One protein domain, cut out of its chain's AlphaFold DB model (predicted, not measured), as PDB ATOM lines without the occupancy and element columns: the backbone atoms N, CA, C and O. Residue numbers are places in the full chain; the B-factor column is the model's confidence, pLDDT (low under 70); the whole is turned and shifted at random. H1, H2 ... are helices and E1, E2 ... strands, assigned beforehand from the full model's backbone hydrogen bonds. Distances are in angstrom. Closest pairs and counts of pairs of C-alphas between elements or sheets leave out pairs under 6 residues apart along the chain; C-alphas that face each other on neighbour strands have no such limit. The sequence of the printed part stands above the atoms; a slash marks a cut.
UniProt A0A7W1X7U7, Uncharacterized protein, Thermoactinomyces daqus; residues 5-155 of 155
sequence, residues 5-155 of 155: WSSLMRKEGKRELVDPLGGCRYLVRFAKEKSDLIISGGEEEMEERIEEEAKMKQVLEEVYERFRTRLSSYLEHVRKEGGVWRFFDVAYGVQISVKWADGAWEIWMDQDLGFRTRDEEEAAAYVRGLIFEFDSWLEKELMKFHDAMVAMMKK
ATOM      1  N   TRP A   5     107.171 174.908  65.881       76.00
ATOM      2  CA  TRP A   5     105.735 174.619  65.815       76.00
ATOM      3  C   TRP A   5     105.254 174.209  64.413       76.00
ATOM      4  O   TRP A   5     104.565 173.207  64.246       76.00
ATOM      5  N   SER A   6     105.666 174.933  63.368       74.88
ATOM      6  CA  SER A   6     105.312 174.589  61.986       74.88
ATOM      7  C   SER A   6     105.949 173.270  61.531       74.88
ATOM      8  O   SER A   6     105.383 172.582  60.684       74.88
ATOM      9  N   SER A   7     107.123 172.919  62.070       73.31
ATOM     10  CA  SER A   7     107.760 171.611  61.856       73.31
ATOM     11  C   SER A   7     106.950 170.493  62.514       73.31
ATOM     12  O   SER A   7     106.661 169.486  61.866       73.31
ATOM     13  N   LEU A   8     106.509 170.704  63.757       76.00
ATOM     14  CA  LEU A   8     105.671 169.766  64.501       76.00
ATOM     15  C   LEU A   8     104.351 169.473  63.782       76.00
ATOM     16  O   LEU A   8     104.021 168.313  63.569       76.00
ATOM     17  N   MET A   9     103.643 170.511  63.324       77.12
ATOM     18  CA  MET A   9     102.359 170.372  62.619       77.12
ATOM     19  C   MET A   9     102.468 169.549  61.325       77.12
ATOM     20  O   MET A   9     101.511 168.892  60.922       77.12
ATOM     21  N   ARG A  10     103.635 169.556  60.662       78.44
ATOM     22  CA  ARG A  10     103.887 168.735  59.460       78.44
ATOM     23  C   ARG A  10     104.123 167.261  59.785       78.44
ATOM     24  O   ARG A  10     104.018 166.422  58.892       78.44
ATOM     25  N   LYS A  11     104.460 166.943  61.034       77.88
ATOM     26  CA  LYS A  11     104.678 165.583  61.524       77.88
ATOM     27  C   LYS A  11     103.389 165.071  62.155       77.88
ATOM     28  O   LYS A  11     103.234 165.078  63.373       77.88
ATOM     29  N   GLU A  12     102.466 164.640  61.294       83.06
ATOM     30  CA  GLU A  12     101.198 164.044  61.719       83.06
ATOM     31  C   GLU A  12     101.428 162.937  62.761       83.06
ATOM     32  O   GLU A  12     102.367 162.140  62.668       83.06
ATOM     33  N   GLY A  13     100.565 162.875  63.771       85.50
ATOM     34  CA  GLY A  13     100.687 161.885  64.829       85.50
ATOM     35  C   GLY A  13      99.973 162.265  66.114       85.50
ATOM     36  O   GLY A  13      99.392 163.338  66.251       85.50
ATOM     37  N   LYS A  14     100.024 161.340  67.072       88.19
ATOM     38  CA  LYS A  14      99.543 161.545  68.439       88.19
ATOM     39  C   LYS A  14     100.731 161.608  69.379       88.19
ATOM     40  O   LYS A  14     101.681 160.843  69.204       88.19
ATOM     41  N   ARG A  15     100.680 162.511  70.345       88.69
ATOM     42  CA  ARG A  15     101.712 162.711  71.357       88.69
ATOM     43  C   ARG A  15     101.067 162.903  72.711       88.69
ATOM     44  O   ARG A  15      99.969 163.440  72.813       88.69
ATOM     45  N   GLU A  16     101.769 162.461  73.736       89.94
ATOM     46  CA  GLU A  16     101.303 162.533  75.108       89.94
ATOM     47  C   GLU A  16     102.313 163.307  75.948       89.94
ATOM     48  O   GLU A  16     103.509 163.008  75.909       89.94
ATOM     49  N   LEU A  17     101.810 164.260  76.729       92.19
ATOM     50  CA  LEU A  17     102.535 164.848  77.841       92.19
ATOM     51  C   LEU A  17     101.847 164.449  79.140       92.19
ATOM     52  O   LEU A  17     100.620 164.437  79.234       92.19
ATOM     53  N   VAL A  18     102.650 164.148  80.144       91.44
ATOM     54  CA  VAL A  18     102.199 163.909  81.511       91.44
ATOM     55  C   VAL A  18     102.889 164.958  82.362       91.44
ATOM     56  O   VAL A  18     104.104 165.099  82.268       91.44
ATOM     57  N   ASP A  19     102.126 165.697  83.158       88.75
ATOM     58  CA  ASP A  19     102.615 166.659  84.144       88.75
ATOM     59  C   ASP A  19     102.505 166.009  85.537       88.75
ATOM     60  O   ASP A  19     101.430 166.063  86.140       88.75
ATOM     61  N   PRO A  20     103.576 165.360  86.046       83.06
ATOM     62  CA  PRO A  20     103.518 164.646  87.320       83.06
ATOM     63  C   PRO A  20     103.116 165.516  88.516       83.06
ATOM     64  O   PRO A  20     102.455 165.040  89.428       83.06
ATOM     65  N   LEU A  21     103.486 166.801  88.508       84.38
ATOM     66  CA  LEU A  21     103.170 167.723  89.601       84.38
ATOM     67  C   LEU A  21     101.763 168.311  89.477       84.38
ATOM     68  O   LEU A  21     101.127 168.587  90.488       84.38
ATOM     69  N   GLY A  22     101.295 168.543  88.249       77.38
ATOM     70  CA  GLY A  22      99.958 169.071  87.978       77.38
ATOM     71  C   GLY A  22      98.854 168.012  87.975       77.38
ATOM     72  O   GLY A  22      97.685 168.375  87.958       77.38
ATOM     73  N   GLY A  23      99.201 166.719  87.948       81.56
ATOM     74  CA  GLY A  23      98.226 165.628  87.826       81.56
ATOM     75  C   GLY A  23      97.476 165.627  86.489       81.56
ATOM     76  O   GLY A  23      96.417 165.014  86.369       81.56
ATOM     77  N   CYS A  24      98.014 166.326  85.486       87.12
ATOM     78  CA  CYS A  24      97.384 166.514  84.184       87.12
ATOM     79  C   CYS A  24      98.067 165.661  83.114       87.12
ATOM     80  O   CYS A  24      99.290 165.501  83.073       87.12
ATOM     81  N   ARG A  25      97.259 165.169  82.183       91.12
ATOM     82  CA  ARG A  25      97.666 164.473  80.970       91.12
ATOM     83  C   ARG A  25      97.140 165.232  79.760       91.12
ATOM     84  O   ARG A  25      95.949 165.519  79.656       91.12
ATOM     85  N   TYR A  26      98.035 165.497  78.825       91.56
ATOM     86  CA  TYR A  26      97.774 166.241  77.603       91.56
ATOM     87  C   TYR A  26      97.959 165.302  76.413       91.56
ATOM     88  O   TYR A  26      99.068 164.832  76.153       91.56
ATOM     89  N   LEU A  27      96.885 165.022  75.683       91.06
ATOM     90  CA  LEU A  27      96.936 164.283  74.429       91.06
ATOM     91  C   LEU A  27      96.853 165.274  73.272       91.06
ATOM     92  O   LEU A  27      95.826 165.911  73.056       91.06
ATOM     93  N   VAL A  28      97.936 165.380  72.513       89.19
ATOM     94  CA  VAL A  28      98.027 166.255  71.346       89.19
ATOM     95  C   VAL A  28      97.933 165.403  70.095       89.19
ATOM     96  O   VAL A  28      98.680 164.433  69.939       89.19
ATOM     97  N   ARG A  29      97.034 165.752  69.183       90.44
ATOM     98  CA  ARG A  29      96.966 165.143  67.858       90.44
ATOM     99  C   ARG A  29      97.210 166.213  66.808       90.44
ATOM    100  O   ARG A  29      96.504 167.215  66.752       90.44
ATOM    101  N   PHE A  30      98.171 165.933  65.940       85.06
ATOM    102  CA  PHE A  30      98.462 166.707  64.744       85.06
ATOM    103  C   PHE A  30      97.992 165.919  63.523       85.06
ATOM    104  O   PHE A  30      98.410 164.775  63.327       85.06
ATOM    105  N   ALA A  31      97.116 166.502  62.709       84.12
ATOM    106  CA  ALA A  31      96.672 165.913  61.446       84.12
ATOM    107  C   ALA A  31      96.414 167.000  60.397       84.12
ATOM    108  O   ALA A  31      96.124 168.145  60.745       84.12
ATOM    109  N   LYS A  32      96.473 166.624  59.113       77.38
ATOM    110  CA  LYS A  32      96.252 167.534  57.971       77.38
ATOM    111  C   LYS A  32      94.932 168.290  58.024       77.38
ATOM    112  O   LYS A  32      94.891 169.458  57.658       77.38
ATOM    113  N   GLU A  33      93.867 167.602  58.419       81.50
ATOM    114  CA  GLU A  33      92.513 168.160  58.397       81.50
ATOM    115  C   GLU A  33      92.155 168.846  59.713       81.50
ATOM    116  O   GLU A  33      91.458 169.858  59.715       81.50
ATOM    117  N   LYS A  34      92.612 168.289  60.842       82.88
ATOM    118  CA  LYS A  34      92.230 168.761  62.170       82.88
ATOM    119  C   LYS A  34      93.251 168.363  63.228       82.88
ATOM    120  O   LYS A  34      93.502 167.176  63.430       82.88
ATOM    121  N   SER A  35      93.783 169.361  63.924       87.62
ATOM    122  CA  SER A  35      94.608 169.163  65.115       87.62
ATOM    123  C   SER A  35      93.806 169.521  66.361       87.62
ATOM    124  O   SER A  35      92.941 170.394  66.312       87.62
ATOM    125  N   ASP A  36      94.056 168.819  67.456       90.94
ATOM    126  CA  ASP A  36      93.410 169.071  68.739       90.94
ATOM    127  C   ASP A  36      94.319 168.713  69.913       90.94
ATOM    128  O   ASP A  36      95.205 167.857  69.832       90.94
ATOM    129  N   LEU A  37      94.085 169.408  71.016       89.81
ATOM    130  CA  LEU A  37      94.658 169.151  72.324       89.81
ATOM    131  C   LEU A  37      93.524 168.729  73.252       89.81
ATOM    132  O   LEU A  37      92.552 169.464  73.416       89.81
ATOM    133  N   ILE A  38      93.655 167.554  73.853       89.38
ATOM    134  CA  ILE A  38      92.769 167.069  74.906       89.38
ATOM    135  C   ILE A  38      93.544 167.136  76.215       89.38
ATOM    136  O   ILE A  38      94.623 166.555  76.332       89.38
ATOM    137  N   ILE A  39      92.993 167.849  77.185       89.44
ATOM    138  CA  ILE A  39      93.516 167.958  78.542       89.44
ATOM    139  C   ILE A  39      92.644 167.070  79.422       89.44
ATOM    140  O   ILE A  39      91.424 167.153  79.351       89.44
ATOM    141  N   SER A  40      93.265 166.203  80.211       86.25
ATOM    142  CA  SER A  40      92.590 165.255  81.101       86.25
ATOM    143  C   SER A  40      93.312 165.212  82.448       86.25
ATOM    144  O   SER A  40      94.539 165.268  82.478       86.25
ATOM    145  N   GLY A  41      92.577 165.104  83.555       75.56
ATOM    146  CA  GLY A  41      93.143 165.171  84.911       75.56
ATOM    147  C   GLY A  41      93.172 166.589  85.499       75.56
ATOM    148  O   GLY A  41      92.667 167.528  84.888       75.56
ATOM    149  N   GLY A  42      93.733 166.732  86.702       66.56
ATOM    150  CA  GLY A  42      93.623 167.940  87.535       66.56
ATOM    151  C   GLY A  42      92.517 167.847  88.601       66.56
ATOM    152  O   GLY A  42      91.869 166.812  88.736       66.56
ATOM    153  N   GLU A  43      92.312 168.920  89.374       54.50
ATOM    154  CA  GLU A  43      91.430 168.930  90.562       54.50
ATOM    155  C   GLU A  43      89.940 168.660  90.263       54.50
ATOM    156  O   GLU A  43      89.215 168.238  91.161       54.50
ATOM    157  N   GLU A  44      89.478 168.853  89.021       57.41
ATOM    158  CA  GLU A  44      88.050 168.779  88.661       57.41
ATOM    159  C   GLU A  44      87.671 167.623  87.707       57.41
ATOM    160  O   GLU A  44      86.538 167.587  87.236       57.41
ATOM    161  N   GLU A  45      88.575 166.673  87.404       61.19
ATOM    162  CA  GLU A  45      88.321 165.514  86.505       61.19
ATOM    163  C   GLU A  45      87.575 165.860  85.187       61.19
ATOM    164  O   GLU A  45      86.801 165.061  84.656       61.19
ATOM    165  N   MET A  46      87.793 167.053  84.624       66.62
ATOM    166  CA  MET A  46      87.119 167.502  83.401       66.62
ATOM    167  C   MET A  46      88.029 167.341  82.177       66.62
ATOM    168  O   MET A  46      89.197 167.725  82.205       66.62
ATOM    169  N   GLU A  47      87.489 166.799  81.080       79.19
ATOM    170  CA  GLU A  47      88.179 166.800  79.786       79.19
ATOM    171  C   GLU A  47      87.921 168.118  79.034       79.19
ATOM    172  O   GLU A  47      86.794 168.390  78.613       79.19
ATOM    173  N   GLU A  48      88.961 168.926  78.810       87.00
ATOM    174  CA  GLU A  48      88.898 170.095  77.917       87.00
ATOM    175  C   GLU A  48      89.474 169.730  76.543       87.00
ATOM    176  O   GLU A  48      90.591 169.217  76.441       87.00
ATOM    177  N   ARG A  49      88.734 170.029  75.465       91.50
ATOM    178  CA  ARG A  49      89.227 169.912  74.086       91.50
ATOM    179  C   ARG A  49      89.438 171.285  73.464       91.50
ATOM    180  O   ARG A  49      88.516 172.092  73.388       91.50
ATOM    181  N   ILE A  50      90.636 171.501  72.937       91.12
ATOM    182  CA  ILE A  50      91.045 172.726  72.256       91.12
ATOM    183  C   ILE A  50      91.395 172.381  70.807       91.12
ATOM    184  O   ILE A  50      92.294 171.584  70.562       91.12
ATOM    185  N   GLU A  51      90.689 172.984  69.852       91.81
ATOM    186  CA  GLU A  51      90.886 172.758  68.406       91.81
ATOM    187  C   GLU A  51      91.493 173.981  67.695       91.81
ATOM    188  O   GLU A  51      91.886 173.910  66.533       91.81
ATOM    189  N   GLU A  52      91.568 175.119  68.388       90.44
ATOM    190  CA  GLU A  52      92.162 176.343  67.860       90.44
ATOM    191  C   GLU A  52      93.687 176.315  68.026       90.44
ATOM    192  O   GLU A  52      94.194 176.295  69.147       90.44
ATOM    193  N   GLU A  53      94.422 176.376  66.912       86.38
ATOM    194  CA  GLU A  53      95.887 176.261  66.893       86.38
ATOM    195  C   GLU A  53      96.583 177.290  67.798       86.38
ATOM    196  O   GLU A  53      97.500 176.937  68.539       86.38
ATOM    197  N   ALA A  54      96.136 178.550  67.782       85.81
ATOM    198  CA  ALA A  54      96.715 179.607  68.611       85.81
ATOM    199  C   ALA A  54      96.565 179.303  70.111       85.81
ATOM    200  O   ALA A  54      97.531 179.433  70.866       85.81
ATOM    201  N   LYS A  55      95.384 178.824  70.528       89.12
ATOM    202  CA  LYS A  55      95.110 178.431  71.915       89.12
ATOM    203  C   LYS A  55      95.877 177.161  72.299       89.12
ATOM    204  O   LYS A  55      96.464 177.116  73.375       89.12
ATOM    205  N   MET A  56      95.943 176.158  71.416       88.25
ATOM    206  CA  MET A  56      96.764 174.955  71.632       88.25
ATOM    207  C   MET A  56      98.229 175.323  71.871       88.25
ATOM    208  O   MET A  56      98.849 174.822  72.809       88.25
ATOM    209  N   LYS A  57      98.773 176.213  71.033       85.81
ATOM    210  CA  LYS A  57     100.153 176.681  71.143       85.81
ATOM    211  C   LYS A  57     100.401 177.374  72.479       85.81
ATOM    212  O   LYS A  57     101.379 177.045  73.135       85.81
ATOM    213  N   GLN A  58      99.510 178.273  72.895       86.25
ATOM    214  CA  GLN A  58      99.625 178.965  74.178       86.25
ATOM    215  C   GLN A  58      99.650 177.982  75.360       86.25
ATOM    216  O   GLN A  58     100.543 178.058  76.198       86.25
ATOM    217  N   VAL A  59      98.719 177.022  75.401       88.12
ATOM    218  CA  VAL A  59      98.669 176.025  76.485       88.12
ATOM    219  C   VAL A  59      99.949 175.193  76.530       88.12
ATOM    220  O   VAL A  59     100.493 174.950  77.605       88.12
ATOM    221  N   LEU A  60     100.461 174.769  75.372       86.50
ATOM    222  CA  LEU A  60     101.711 174.017  75.317       86.50
ATOM    223  C   LEU A  60     102.908 174.878  75.741       86.50
ATOM    224  O   LEU A  60     103.724 174.400  76.521       86.50
ATOM    225  N   GLU A  61     102.999 176.142  75.324       86.12
ATOM    226  CA  GLU A  61     104.050 177.060  75.793       86.12
ATOM    227  C   GLU A  61     104.068 177.170  77.329       86.12
ATOM    228  O   GLU A  61     105.128 177.055  77.946       86.12
ATOM    229  N   GLU A  62     102.901 177.295  77.966       86.56
ATOM    230  CA  GLU A  62     102.786 177.354  79.428       86.56
ATOM    231  C   GLU A  62     103.214 176.049  80.116       86.56
ATOM    232  O   GLU A  62     103.868 176.080  81.162       86.56
ATOM    233  N   VAL A  63     102.874 174.889  79.543       88.69
ATOM    234  CA  VAL A  63     103.301 173.577  80.063       88.69
ATOM    235  C   VAL A  63     104.825 173.441  80.003       88.69
ATOM    236  O   VAL A  63     105.446 173.056  80.996       88.69
ATOM    237  N   TYR A  64     105.444 173.795  78.874       87.69
ATOM    238  CA  TYR A  64     106.897 173.686  78.709       87.69
ATOM    239  C   TYR A  64     107.660 174.668  79.605       87.69
ATOM    240  O   TYR A  64     108.705 174.301  80.148       87.69
ATOM    241  N   GLU A  65     107.134 175.869  79.855       86.62
ATOM    242  CA  GLU A  65     107.767 176.789  80.808       86.62
ATOM    243  C   GLU A  65     107.728 176.235  82.241       86.62
ATOM    244  O   GLU A  65     108.712 176.340  82.981       86.62
ATOM    245  N   ARG A  66     106.639 175.562  82.644       87.69
ATOM    246  CA  ARG A  66     106.598 174.857  83.939       87.69
ATOM    247  C   ARG A  66     107.625 173.734  84.004       87.69
ATOM    248  O   ARG A  66     108.321 173.615  85.010       87.69
ATOM    249  N   PHE A  67     107.754 172.942  82.943       90.12
ATOM    250  CA  PHE A  67     108.760 171.880  82.848       90.12
ATOM    251  C   PHE A  67     110.182 172.422  83.012       90.12
ATOM    252  O   PHE A  67     110.979 171.851  83.756       90.12
ATOM    253  N   ARG A  68     110.483 173.562  82.382       85.62
ATOM    254  CA  ARG A  68     111.783 174.235  82.473       85.62
ATOM    255  C   ARG A  68     112.066 174.765  83.879       85.62
ATOM    256  O   ARG A  68     113.153 174.555  84.418       85.62
ATOM    257  N   THR A  69     111.092 175.441  84.480       86.69
ATOM    258  CA  THR A  69     111.259 176.155  85.760       86.69
ATOM    259  C   THR A  69     111.146 175.258  86.990       86.69
ATOM    260  O   THR A  69     111.727 175.575  88.025       86.69
ATOM    261  N   ARG A  70     110.442 174.122  86.896       90.12
ATOM    262  CA  ARG A  70     110.208 173.186  88.015       90.12
ATOM    263  C   ARG A  70     110.921 171.844  87.853       90.12
ATOM    264  O   ARG A  70     110.539 170.861  88.484       90.12
ATOM    265  N   LEU A  71     111.957 171.792  87.018       91.62
ATOM    266  CA  LEU A  71     112.623 170.555  86.606       91.62
ATOM    267  C   LEU A  71     113.067 169.668  87.785       91.62
ATOM    268  O   LEU A  71     112.794 168.470  87.783       91.62
ATOM    269  N   SER A  72     113.681 170.248  88.821       92.19
ATOM    270  CA  SER A  72     114.106 169.500  90.015       92.19
ATOM    271  C   SER A  72     112.932 168.852  90.751       92.19
ATOM    272  O   SER A  72     113.022 167.698  91.155       92.19
ATOM    273  N   SER A  73     111.802 169.553  90.873       94.25
ATOM    274  CA  SER A  73     110.599 169.012  91.515       94.25
ATOM    275  C   SER A  73     109.984 167.867  90.706       94.25
ATOM    276  O   SER A  73     109.512 166.895  91.292       94.25
ATOM    277  N   TYR A  74     110.025 167.937  89.370       94.00
ATOM    278  CA  TYR A  74     109.585 166.833  88.511       94.00
ATOM    279  C   TYR A  74     110.453 165.590  88.691       94.00
ATOM    280  O   TYR A  74     109.915 164.498  88.874       94.00
ATOM    281  N   LEU A  75     111.780 165.747  88.671       94.81
ATOM    282  CA  LEU A  75     112.703 164.640  88.925       94.81
ATOM    283  C   LEU A  75     112.464 164.056  90.321       94.81
ATOM    284  O   LEU A  75     112.252 162.856  90.466       94.81
ATOM    285  N   GLU A  76     112.392 164.886  91.354       94.81
ATOM    286  CA  GLU A  76     112.140 164.411  92.711       94.81
ATOM    287  C   GLU A  76     110.845 163.588  92.818       94.81
ATOM    288  O   GLU A  76     110.858 162.499  93.400       94.81
ATOM    289  N   HIS A  77     109.756 164.070  92.215       93.62
ATOM    290  CA  HIS A  77     108.477 163.368  92.188       93.62
ATOM    291  C   HIS A  77     108.574 162.033  91.432       93.62
ATOM    292  O   HIS A  77     108.179 161.000  91.971       93.62
ATOM    293  N   VAL A  78     109.178 162.010  90.235       94.25
ATOM    294  CA  VAL A  78     109.388 160.771  89.457       94.25
ATOM    295  C   VAL A  78     110.162 159.732  90.268       94.25
ATOM    296  O   VAL A  78     109.782 158.562  90.287       94.25
ATOM    297  N   ARG A  79     111.218 160.146  90.979       94.88
ATOM    298  CA  ARG A  79     112.022 159.245  91.816       94.88
ATOM    299  C   ARG A  79     111.236 158.689  93.003       94.88
ATOM    300  O   ARG A  79     111.398 157.515  93.326       94.88
ATOM    301  N   LYS A  80     110.448 159.524  93.686       92.00
ATOM    302  CA  LYS A  80     109.737 159.145  94.920       92.00
ATOM    303  C   LYS A  80     108.492 158.307  94.656       92.00
ATOM    304  O   LYS A  80     108.246 157.353  95.388       92.00
ATOM    305  N   GLU A  81     107.725 158.661  93.633       87.81
ATOM    306  CA  GLU A  81     106.410 158.067  93.373       87.81
ATOM    307  C   GLU A  81     106.444 156.989  92.279       87.81
ATOM    308  O   GLU A  81     105.439 156.333  92.023       87.81
ATOM    309  N   GLY A  82     107.607 156.750  91.655       77.62
ATOM    310  CA  GLY A  82     107.778 155.689  90.656       77.62
ATOM    311  C   GLY A  82     107.047 155.964  89.337       77.62
ATOM    312  O   GLY A  82     106.685 155.032  88.617       77.62
ATOM    313  N   GLY A  83     106.803 157.241  89.035       83.25
ATOM    314  CA  GLY A  83     106.097 157.686  87.837       83.25
ATOM    315  C   GLY A  83     106.961 157.712  86.573       83.25
ATOM    316  O   GLY A  83     108.155 157.414  86.576       83.25
ATOM    317  N   VAL A  84     106.345 158.119  85.463       89.75
ATOM    318  CA  VAL A  84     107.053 158.457  84.221       89.75
ATOM    319  C   VAL A  84     106.669 159.871  83.839       89.75
ATOM    320  O   VAL A  84     105.494 160.148  83.593       89.75
ATOM    321  N   TRP A  85     107.657 160.751  83.732       94.62
ATOM    322  CA  TRP A  85     107.440 162.056  83.129       94.62
ATOM    323  C   TRP A  85     107.569 161.925  81.612       94.62
ATOM    324  O   TRP A  85     108.606 161.494  81.105       94.62
ATOM    325  N   ARG A  86     106.488 162.242  80.891       94.38
ATOM    326  CA  ARG A  86     106.428 162.172  79.427       94.38
ATOM    327  C   ARG A  86     106.248 163.560  78.841       94.38
ATOM    328  O   ARG A  86     105.400 164.315  79.305       94.38
ATOM    329  N   PHE A  87     106.997 163.856  77.794       93.25
ATOM    330  CA  PHE A  87     106.804 165.027  76.943       93.25
ATOM    331  C   PHE A  87     107.310 164.701  75.536       93.25
ATOM    332  O   PHE A  87     107.560 163.538  75.229       93.25
ATOM    333  N   PHE A  88     107.437 165.683  74.648       88.94
ATOM    334  CA  PHE A  88     108.069 165.463  73.349       88.94
ATOM    335  C   PHE A  88     108.963 166.631  72.945       88.94
ATOM    336  O   PHE A  88     108.776 167.762  73.384       88.94
ATOM    337  N   ASP A  89     109.932 166.370  72.083       82.56
ATOM    338  CA  ASP A  89     110.688 167.427  71.425       82.56
ATOM    339  C   ASP A  89     109.778 168.135  70.408       82.56
ATOM    340  O   ASP A  89     109.231 167.504  69.503       82.56
ATOM    341  N   VAL A  90     109.591 169.446  70.554       73.25
ATOM    342  CA  VAL A  90     108.675 170.237  69.713       73.25
ATOM    343  C   VAL A  90     109.225 170.426  68.294       73.25
ATOM    344  O   VAL A  90     108.452 170.535  67.349       73.25
ATOM    345  N   ALA A  91     110.542 170.436  68.089       70.06
ATOM    346  CA  ALA A  91     111.142 170.615  66.767       70.06
ATOM    347  C   ALA A  91     111.065 169.332  65.921       70.06
ATOM    348  O   ALA A  91     110.796 169.367  64.709       70.06
ATOM    349  N   TYR A  92     111.292 168.189  66.563       72.62
ATOM    350  CA  TYR A  92     111.440 166.892  65.926       72.62
ATOM    351  C   TYR A  92     110.239 165.966  66.123       72.62
ATOM    352  O   TYR A  92     110.091 165.022  65.345       72.62
ATOM    353  N   GLY A  93     109.350 166.259  67.069       75.81
ATOM    354  CA  GLY A  93     108.169 165.456  67.373       75.81
ATOM    355  C   GLY A  93     108.506 164.088  67.969       75.81
ATOM    356  O   GLY A  93     107.727 163.157  67.771       75.81
ATOM    357  N   VAL A  94     109.656 163.956  68.633       85.06
ATOM    358  CA  VAL A  94     110.147 162.717  69.269       85.06
ATOM    359  C   VAL A  94     109.610 162.643  70.691       85.06
ATOM    360  O   VAL A  94     109.704 163.629  71.421       85.06
ATOM    361  N   GLN A  95     109.041 161.513  71.104       91.00
ATOM    362  CA  GLN A  95     108.522 161.361  72.460       91.00
ATOM    363  C   GLN A  95     109.669 161.148  73.450       91.00
ATOM    364  O   GLN A  95     110.547 160.326  73.228       91.00
ATOM    365  N   ILE A  96     109.651 161.865  74.566       93.62
ATOM    366  CA  ILE A  96     110.638 161.755  75.634       93.62
ATOM    367  C   ILE A  96     109.973 161.131  76.856       93.62
ATOM    368  O   ILE A  96     108.874 161.528  77.247       93.62
ATOM    369  N   SER A  97     110.630 160.147  77.467       95.56
ATOM    370  CA  SER A  97     110.219 159.576  78.754       95.56
ATOM    371  C   SER A  97     111.373 159.605  79.745       95.56
ATOM    372  O   SER A  97     112.406 158.986  79.502       95.56
ATOM    373  N   VAL A  98     111.167 160.262  80.883       96.44
ATOM    374  CA  VAL A  98     112.119 160.329  81.998       96.44
ATOM    375  C   VAL A  98     111.627 159.415  83.116       96.44
ATOM    376  O   VAL A  98     110.477 159.523  83.555       96.44
ATOM    377  N   LYS A  99     112.483 158.489  83.550       95.75
ATOM    378  CA  LYS A  99     112.159 157.443  84.529       95.75
ATOM    379  C   LYS A  99     113.292 157.286  85.534       95.75
ATOM    380  O   LYS A  99     114.454 157.484  85.189       95.75
ATOM    381  N   TRP A 100     112.953 156.852  86.743       95.94
ATOM    382  CA  TRP A 100     113.921 156.333  87.704       95.94
ATOM    383  C   TRP A 100     113.764 154.814  87.792       95.94
ATOM    384  O   TRP A 100     112.738 154.326  88.266       95.94
ATOM    385  N   ALA A 101     114.752 154.066  87.306       94.12
ATOM    386  CA  ALA A 101     114.729 152.607  87.249       94.12
ATOM    387  C   ALA A 101     116.093 152.033  87.646       94.12
ATOM    388  O   ALA A 101     117.142 152.567  87.281       94.12
ATOM    389  N   ASP A 102     116.087 150.952  88.427       92.25
ATOM    390  CA  ASP A 102     117.300 150.245  88.861       92.25
ATOM    391  C   ASP A 102     118.380 151.166  89.465       92.25
ATOM    392  O   ASP A 102     119.581 151.014  89.218       92.25
ATOM    393  N   GLY A 103     117.945 152.164  90.245       93.62
ATOM    394  CA  GLY A 103     118.832 153.128  90.902       93.62
ATOM    395  C   GLY A 103     119.527 154.109  89.952       93.62
ATOM    396  O   GLY A 103     120.591 154.624  90.297       93.62
ATOM    397  N   ALA A 104     118.973 154.334  88.758       96.56
ATOM    398  CA  ALA A 104     119.473 155.287  87.777       96.56
ATOM    399  C   ALA A 104     118.328 156.041  87.083       96.56
ATOM    400  O   ALA A 104     117.217 155.534  86.922       96.56
ATOM    401  N   TRP A 105     118.631 157.254  86.632       97.56
ATOM    402  CA  TRP A 105     117.829 158.005  85.681       97.56
ATOM    403  C   TRP A 105     117.961 157.373  84.305       97.56
ATOM    404  O   TRP A 105     119.075 157.160  83.830       97.56
ATOM    405  N   GLU A 106     116.833 157.121  83.657       97.50
ATOM    406  CA  GLU A 106     116.763 156.693  82.267       97.50
ATOM    407  C   GLU A 106     115.923 157.683  81.467       97.50
ATOM    408  O   GLU A 106     114.769 157.965  81.808       97.50
ATOM    409  N   ILE A 107     116.504 158.196  80.386       96.19
ATOM    410  CA  ILE A 107     115.865 159.155  79.490       96.19
ATOM    411  C   ILE A 107     115.768 158.496  78.121       96.19
ATOM    412  O   ILE A 107     116.768 158.250  77.445       96.19
ATOM    413  N   TRP A 108     114.537 158.172  77.749       95.62
ATOM    414  CA  TRP A 108     114.202 157.454  76.529       95.62
ATOM    415  C   TRP A 108     113.690 158.430  75.474       95.62
ATOM    416  O   TRP A 108     112.881 159.304  75.791       95.62
ATOM    417  N   MET A 109     114.143 158.253  74.236       91.25
ATOM    418  CA  MET A 109     113.687 158.963  73.045       91.25
ATOM    419  C   MET A 109     112.954 157.955  72.160       91.25
ATOM    420  O   MET A 109     113.563 157.052  71.596       91.25
ATOM    421  N   ASP A 110     111.633 158.063  72.097       89.31
ATOM    422  CA  ASP A 110     110.728 157.042  71.577       89.31
ATOM    423  C   ASP A 110     110.995 155.666  72.220       89.31
ATOM    424  O   ASP A 110     110.613 155.432  73.370       89.31
ATOM    425  N   GLN A 111     111.635 154.752  71.487       89.94
ATOM    426  CA  GLN A 111     111.964 153.397  71.949       89.94
ATOM    427  C   GLN A 111     113.444 153.233  72.316       89.94
ATOM    428  O   GLN A 111     113.816 152.203  72.877       89.94
ATOM    429  N   ASP A 112     114.274 154.239  72.046       91.38
ATOM    430  CA  ASP A 112     115.716 154.180  72.239       91.38
ATOM    431  C   ASP A 112     116.112 154.788  73.589       91.38
ATOM    432  O   ASP A 112     115.673 155.881  73.963       91.38
ATOM    433  N   LEU A 113     116.969 154.091  74.340       92.44
ATOM    434  CA  LEU A 113     117.571 154.641  75.554       92.44
ATOM    435  C   LEU A 113     118.634 155.670  75.150       92.44
ATOM    436  O   LEU A 113     119.741 155.303  74.757       92.44
ATOM    437  N   GLY A 114     118.288 156.953  75.243       89.06
ATOM    438  CA  GLY A 114     119.159 158.056  74.833       89.06
ATOM    439  C   GLY A 114     120.213 158.421  75.878       89.06
ATOM    440  O   GLY A 114     121.329 158.794  75.522       89.06
ATOM    441  N   PHE A 115     119.882 158.303  77.169       95.06
ATOM    442  CA  PHE A 115     120.788 158.664  78.262       95.06
ATOM    443  C   PHE A 115     120.480 157.901  79.552       95.06
ATOM    444  O   PHE A 115     119.317 157.646  79.878       95.06
ATOM    445  N   ARG A 116     121.532 157.562  80.306       97.31
ATOM    446  CA  ARG A 116     121.426 156.924  81.621       97.31
ATOM    447  C   ARG A 116     122.499 157.449  82.566       97.31
ATOM    448  O   ARG A 116     123.675 157.427  82.222       97.31
ATOM    449  N   THR A 117     122.104 157.844  83.771       97.88
ATOM    450  CA  THR A 117     123.030 158.313  84.813       97.88
ATOM    451  C   THR A 117     122.496 157.996  86.208       97.88
ATOM    452  O   THR A 117     121.307 157.756  86.386       97.88
ATOM    453  N   ARG A 118     123.366 157.975  87.217       96.94
ATOM    454  CA  ARG A 118     122.953 157.949  88.631       96.94
ATOM    455  C   ARG A 118     122.898 159.346  89.245       96.94
ATOM    456  O   ARG A 118     122.337 159.494  90.326       96.94
ATOM    457  N   ASP A 119     123.484 160.329  88.572       96.38
ATOM    458  CA  ASP A 119     123.559 161.706  89.034       96.38
ATOM    459  C   ASP A 119     122.305 162.478  88.599       96.38
ATOM    460  O   ASP A 119     121.917 162.489  87.430       96.38
ATOM    461  N   GLU A 120     121.634 163.099  89.564       94.94
ATOM    462  CA  GLU A 120     120.441 163.900  89.305       94.94
ATOM    463  C   GLU A 120     120.769 165.205  88.572       94.94
ATOM    464  O   GLU A 120     119.971 165.642  87.744       94.94
ATOM    465  N   GLU A 121     121.941 165.803  88.805       94.00
ATOM    466  CA  GLU A 121     122.357 167.038  88.135       94.00
ATOM    467  C   GLU A 121     122.637 166.798  86.646       94.00
ATOM    468  O   GLU A 121     122.220 167.590  85.797       94.00
ATOM    469  N   GLU A 122     123.263 165.669  86.307       96.19
ATOM    470  CA  GLU A 122     123.475 165.267  84.912       96.19
ATOM    471  C   GLU A 122     122.151 164.976  84.201       96.19
ATOM    472  O   GLU A 122     121.931 165.432  83.076       96.19
ATOM    473  N   ALA A 123     121.239 164.253  84.863       95.19
ATOM    474  CA  ALA A 123     119.902 164.009  84.332       95.19
ATOM    475  C   ALA A 123     119.163 165.334  84.104       95.19
ATOM    476  O   ALA A 123     118.565 165.537  83.047       95.19
ATOM    477  N   ALA A 124     119.257 166.264  85.056       93.12
ATOM    478  CA  ALA A 124     118.642 167.575  84.957       93.12
ATOM    479  C   ALA A 124     119.184 168.399  83.786       93.12
ATOM    480  O   ALA A 124     118.401 168.991  83.037       93.12
ATOM    481  N   ALA A 125     120.504 168.418  83.599       90.06
ATOM    482  CA  ALA A 125     121.146 169.103  82.482       90.06
ATOM    483  C   ALA A 125     120.725 168.501  81.132       90.06
ATOM    484  O   ALA A 125     120.384 169.246  80.211       90.06
ATOM    485  N   TYR A 126     120.684 167.169  81.032       90.81
ATOM    486  CA  TYR A 126     120.271 166.480  79.812       90.81
ATOM    487  C   TYR A 126     118.805 166.767  79.468       90.81
ATOM    488  O   TYR A 126     118.510 167.205  78.358       90.81
ATOM    489  N   VAL A 127     117.884 166.602  80.427       91.69
ATOM    490  CA  VAL A 127     116.454 166.890  80.217       91.69
ATOM    491  C   VAL A 127     116.232 168.352  79.847       91.69
ATOM    492  O   VAL A 127     115.459 168.634  78.933       91.69
ATOM    493  N   ARG A 128     116.928 169.291  80.499       88.38
ATOM    494  CA  ARG A 128     116.834 170.718  80.165       88.38
ATOM    495  C   ARG A 128     117.183 170.983  78.700       88.38
ATOM    496  O   ARG A 128     116.503 171.781  78.071       88.38
ATOM    497  N   GLY A 129     118.189 170.298  78.154       84.31
ATOM    498  CA  GLY A 129     118.556 170.404  76.739       84.31
ATOM    499  C   GLY A 129     117.508 169.848  75.764       84.31
ATOM    500  O   GLY A 129     117.518 170.225  74.596       84.31
ATOM    501  N   LEU A 130     116.602 168.979  76.229       86.19
ATOM    502  CA  LEU A 130     115.510 168.403  75.430       86.19
ATOM    503  C   LEU A 130     114.218 169.227  75.477       86.19
ATOM    504  O   LEU A 130     113.367 169.105  74.595       86.19
ATOM    505  N   ILE A 131     114.044 170.052  76.509       84.12
ATOM    506  CA  ILE A 131     112.932 171.001  76.611       84.12
ATOM    507  C   ILE A 131     113.302 172.198  75.734       84.12
ATOM    508  O   ILE A 131     113.782 173.219  76.220       84.12
ATOM    509  N   PHE A 132     113.160 172.043  74.417       68.38
ATOM    510  CA  PHE A 132     113.489 173.125  73.497       68.38
ATOM    511  C   PHE A 132     112.446 174.241  73.577       68.38
ATOM    512  O   PHE A 132     111.237 173.989  73.572       68.38
ATOM    513  N   GLU A 133     112.943 175.473  73.636       53.66
ATOM    514  CA  GLU A 133     112.156 176.697  73.708       53.66
ATOM    515  C   GLU A 133     111.328 176.839  72.420       53.66
ATOM    516  O   GLU A 133     111.841 176.924  71.299       53.66
ATOM    517  N   PHE A 134     110.000 176.870  72.561       51.84
ATOM    518  CA  PHE A 134     109.219 177.728  71.674       51.84
ATOM    519  C   PHE A 134     109.871 179.112  71.723       51.84
ATOM    520  O   PHE A 134     110.296 179.488  72.805       51.84
ATOM    521  N   ASP A 135     109.894 179.890  70.631       50.81
ATOM    522  CA  ASP A 135     110.067 181.346  70.765       50.81
ATOM    523  C   ASP A 135     108.918 181.844  71.658       50.81
ATOM    524  O   ASP A 135     107.829 182.168  71.147       50.81
ATOM    525  N   SER A 136     109.110 181.792  72.971       52.31
ATOM    526  CA  SER A 136     108.019 181.839  73.927       52.31
ATOM    527  C   SER A 136     107.449 183.246  73.897       52.31
ATOM    528  O   SER A 136     108.162 184.218  73.619       52.31
ATOM    529  N   TRP A 137     106.146 183.395  74.139       56.81
ATOM    530  CA  TRP A 137     105.588 184.734  74.327       56.81
ATOM    531  C   TRP A 137     106.397 185.523  75.374       56.81
ATOM    532  O   TRP A 137     106.710 186.686  75.143       56.81
ATOM    533  N   LEU A 138     106.840 184.861  76.450       52.22
ATOM    534  CA  LEU A 138     107.667 185.455  77.498       52.22
ATOM    535  C   LEU A 138     109.043 185.915  76.998       52.22
ATOM    536  O   LEU A 138     109.448 187.022  77.327       52.22
ATOM    537  N   GLU A 139     109.759 185.132  76.191       54.47
ATOM    538  CA  GLU A 139     111.025 185.574  75.585       54.47
ATOM    539  C   GLU A 139     110.823 186.720  74.609       54.47
ATOM    540  O   GLU A 139     111.610 187.662  74.604       54.47
ATOM    541  N   LYS A 140     109.749 186.692  73.816       63.34
ATOM    542  CA  LYS A 140     109.398 187.816  72.945       63.34
ATOM    543  C   LYS A 140     109.098 189.075  73.757       63.34
ATOM    544  O   LYS A 140     109.505 190.157  73.346       63.34
ATOM    545  N   GLU A 141     108.423 188.959  74.897       61.03
ATOM    546  CA  GLU A 141     108.171 190.085  75.804       61.03
ATOM    547  C   GLU A 141     109.438 190.545  76.536       61.03
ATOM    548  O   GLU A 141     109.691 191.746  76.618       61.03
ATOM    549  N   LEU A 142     110.290 189.628  76.997       64.69
ATOM    550  CA  LEU A 142     111.582 189.945  77.611       64.69
ATOM    551  C   LEU A 142     112.530 190.611  76.614       64.69
ATOM    552  O   LEU A 142     113.203 191.574  76.974       64.69
ATOM    553  N   MET A 143     112.552 190.162  75.357       64.94
ATOM    554  CA  MET A 143     113.297 190.808  74.278       64.94
ATOM    555  C   MET A 143     112.760 192.206  73.985       64.94
ATOM    556  O   MET A 143     113.544 193.147  73.928       64.94
ATOM    557  N   LYS A 144     111.435 192.383  73.880       77.44
ATOM    558  CA  LYS A 144     110.835 193.721  73.724       77.44
ATOM    559  C   LYS A 144     111.201 194.642  74.887       77.44
ATOM    560  O   LYS A 144     111.514 195.812  74.668       77.44
ATOM    561  N   PHE A 145     111.175 194.126  76.114       72.75
ATOM    562  CA  PHE A 145     111.557 194.874  77.307       72.75
ATOM    563  C   PHE A 145     113.052 195.229  77.303       72.75
ATOM    564  O   PHE A 145     113.423 196.365  77.596       72.75
ATOM    565  N   HIS A 146     113.912 194.286  76.919       65.25
ATOM    566  CA  HIS A 146     115.350 194.492  76.778       65.25
ATOM    567  C   HIS A 146     115.677 195.547  75.714       65.25
ATOM    568  O   HIS A 146     116.431 196.482  75.986       65.25
ATOM    569  N   ASP A 147     115.063 195.457  74.535       76.44
ATOM    570  CA  ASP A 147     115.244 196.417  73.445       76.44
ATOM    571  C   ASP A 147     114.797 197.825  73.863       76.44
ATOM    572  O   ASP A 147     115.483 198.813  73.579       76.44
ATOM    573  N   ALA A 148     113.689 197.926  74.608       78.94
ATOM    574  CA  ALA A 148     113.222 199.186  75.181       78.94
ATOM    575  C   ALA A 148     114.220 199.770  76.200       78.94
ATOM    576  O   ALA A 148     114.525 200.965  76.148       78.94
ATOM    577  N   MET A 149     114.783 198.939  77.084       76.31
ATOM    578  CA  MET A 149     115.803 199.346  78.061       76.31
ATOM    579  C   MET A 149     117.095 199.830  77.385       76.31
ATOM    580  O   MET A 149     117.621 200.890  77.730       76.31
ATOM    581  N   VAL A 150     117.591 199.108  76.378       74.00
ATOM    582  CA  VAL A 150     118.800 199.483  75.623       74.00
ATOM    583  C   VAL A 150     118.587 200.785  74.845       74.00
ATOM    584  O   VAL A 150     119.496 201.614  74.776       74.00
ATOM    585  N   ALA A 151     117.395 200.999  74.282       75.88
ATOM    586  CA  ALA A 151     117.045 202.249  73.612       75.88
ATOM    587  C   ALA A 151     116.996 203.444  74.580       75.88
ATOM    588  O   ALA A 151     117.373 204.550  74.191       75.88
ATOM    589  N   MET A 152     116.577 203.235  75.835       67.94
ATOM    590  CA  MET A 152     116.605 204.269  76.877       67.94
ATOM    591  C   MET A 152     118.025 204.611  77.338       67.94
ATOM    592  O   MET A 152     118.303 205.779  77.567       67.94
ATOM    593  N   MET A 153     118.933 203.634  77.430       64.12
ATOM    594  CA  MET A 153     120.326 203.865  77.853       64.12
ATOM    595  C   MET A 153     121.201 204.559  76.796       64.12
ATOM    596  O   MET A 153     122.300 205.012  77.107       64.12
ATOM    597  N   LYS A 154     120.749 204.601  75.537       65.50
ATOM    598  CA  LYS A 154     121.441 205.267  74.419       65.50
ATOM    599  C   LYS A 154     120.987 206.718  74.195       65.50
ATOM    600  O   LYS A 154     121.445 207.337  73.235       65.50
ATOM    601  N   LYS A 155     120.082 207.233  75.028       51.97
ATOM    602  CA  LYS A 155     119.679 208.645  75.087       51.97
ATOM    603  C   LYS A 155     120.308 209.314  76.299       51.97
ATOM    604  O   LYS A 155     120.597 210.521  76.175       51.97
TER     605      LYS A 155
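Overview. This is residues 5 to 155 of the 155 residues of an uncharacterized protein of Thermoactinomyces daqus (UniProt A0A7W1X7U7). Two antiparallel sheets of four strands stand edge to edge, E1 of the first beside E5 of the second; H2 covers one face of the first sheet, and H3 and H4 cover one face of the second. Short H1 sits near one end of E2, and residues 139 to 155, mostly in H5, stick out as an arm. The printed part has 151 residues, with five named helices and eight named strands that follow along the chain as H1, E1 to E4, H2, H3, E5 to E8, H4, H5; the sheet orders are E1 E2 E3 E4 and E5 E6 E7 E8, and the class is mixed, helices and strands. It is compact, with a radius of gyration of the C-alphas of 17.2 A and spans of 60 by 40 by 32 A.

Along the chain. H1, residues 5 to 10, begins at C-alpha 5 (105.735, 174.619, 65.815). E1, residues 13 to 19, is 20.0 A long; E2, residues 24 to 30, 19.5 A; E3 is residues 36 to 41 and E4 48 to 50. H2, residues 53 to 69, is 24.3 A long, and H3 is residues 71 to 81. E5, residues 84 to 88, precedes E6, residues 95 to 101, 18.3 A; E7 is 104 to 109 and E8 112 to 117. H4 is residues 120 to 130; H5, residues 137 to 153, 24.4 A long, ends at C-alpha 153 (120.326, 203.865, 77.853).

Arrangement. E1 to E4 form a meander, each strand the antiparallel neighbour of the one before, with N 15 and O 28 at 2.8 A, N 27 and O 38 at 2.8 A, and N 39 and O 48 at 2.9 A. H2 is on this sheet at a height of 10.3 A, over E1, E2 and E3; its closest C-alphas to E3 are Met 56 and Leu 37, 6.2 A. Edge strands E1 and E5 have their closest C-alphas, Leu 17 and Phe 87, 4.4 A apart. E5 to E8 form a second meander, with N 87 and O 96 at 3.0 A, N 99 and O 106 at 2.9 A, and N 107 and O 115 at 2.9 A. H3, over E6, and H4, over E7, are on the same face of it; they touch, Leu 71 and Ala 124 being closest with C-alphas 6.9 A apart, at a steep tilt of 60 degrees. In each of the five helices every O i to N i+4 pair is within hydrogen-bond range.

Size, cuts and confidence. The C-alphas of Asp 102 and Lys 155, the two farthest apart, are 60.0 A apart. Without residues 139 to 155, which stand free, the body spans 44 by 33 by 29 A. The printed part has no cut and no long link. Residues 42 to 46, 132 to 143, 146 and 152 to 155 have pLDDT under 70.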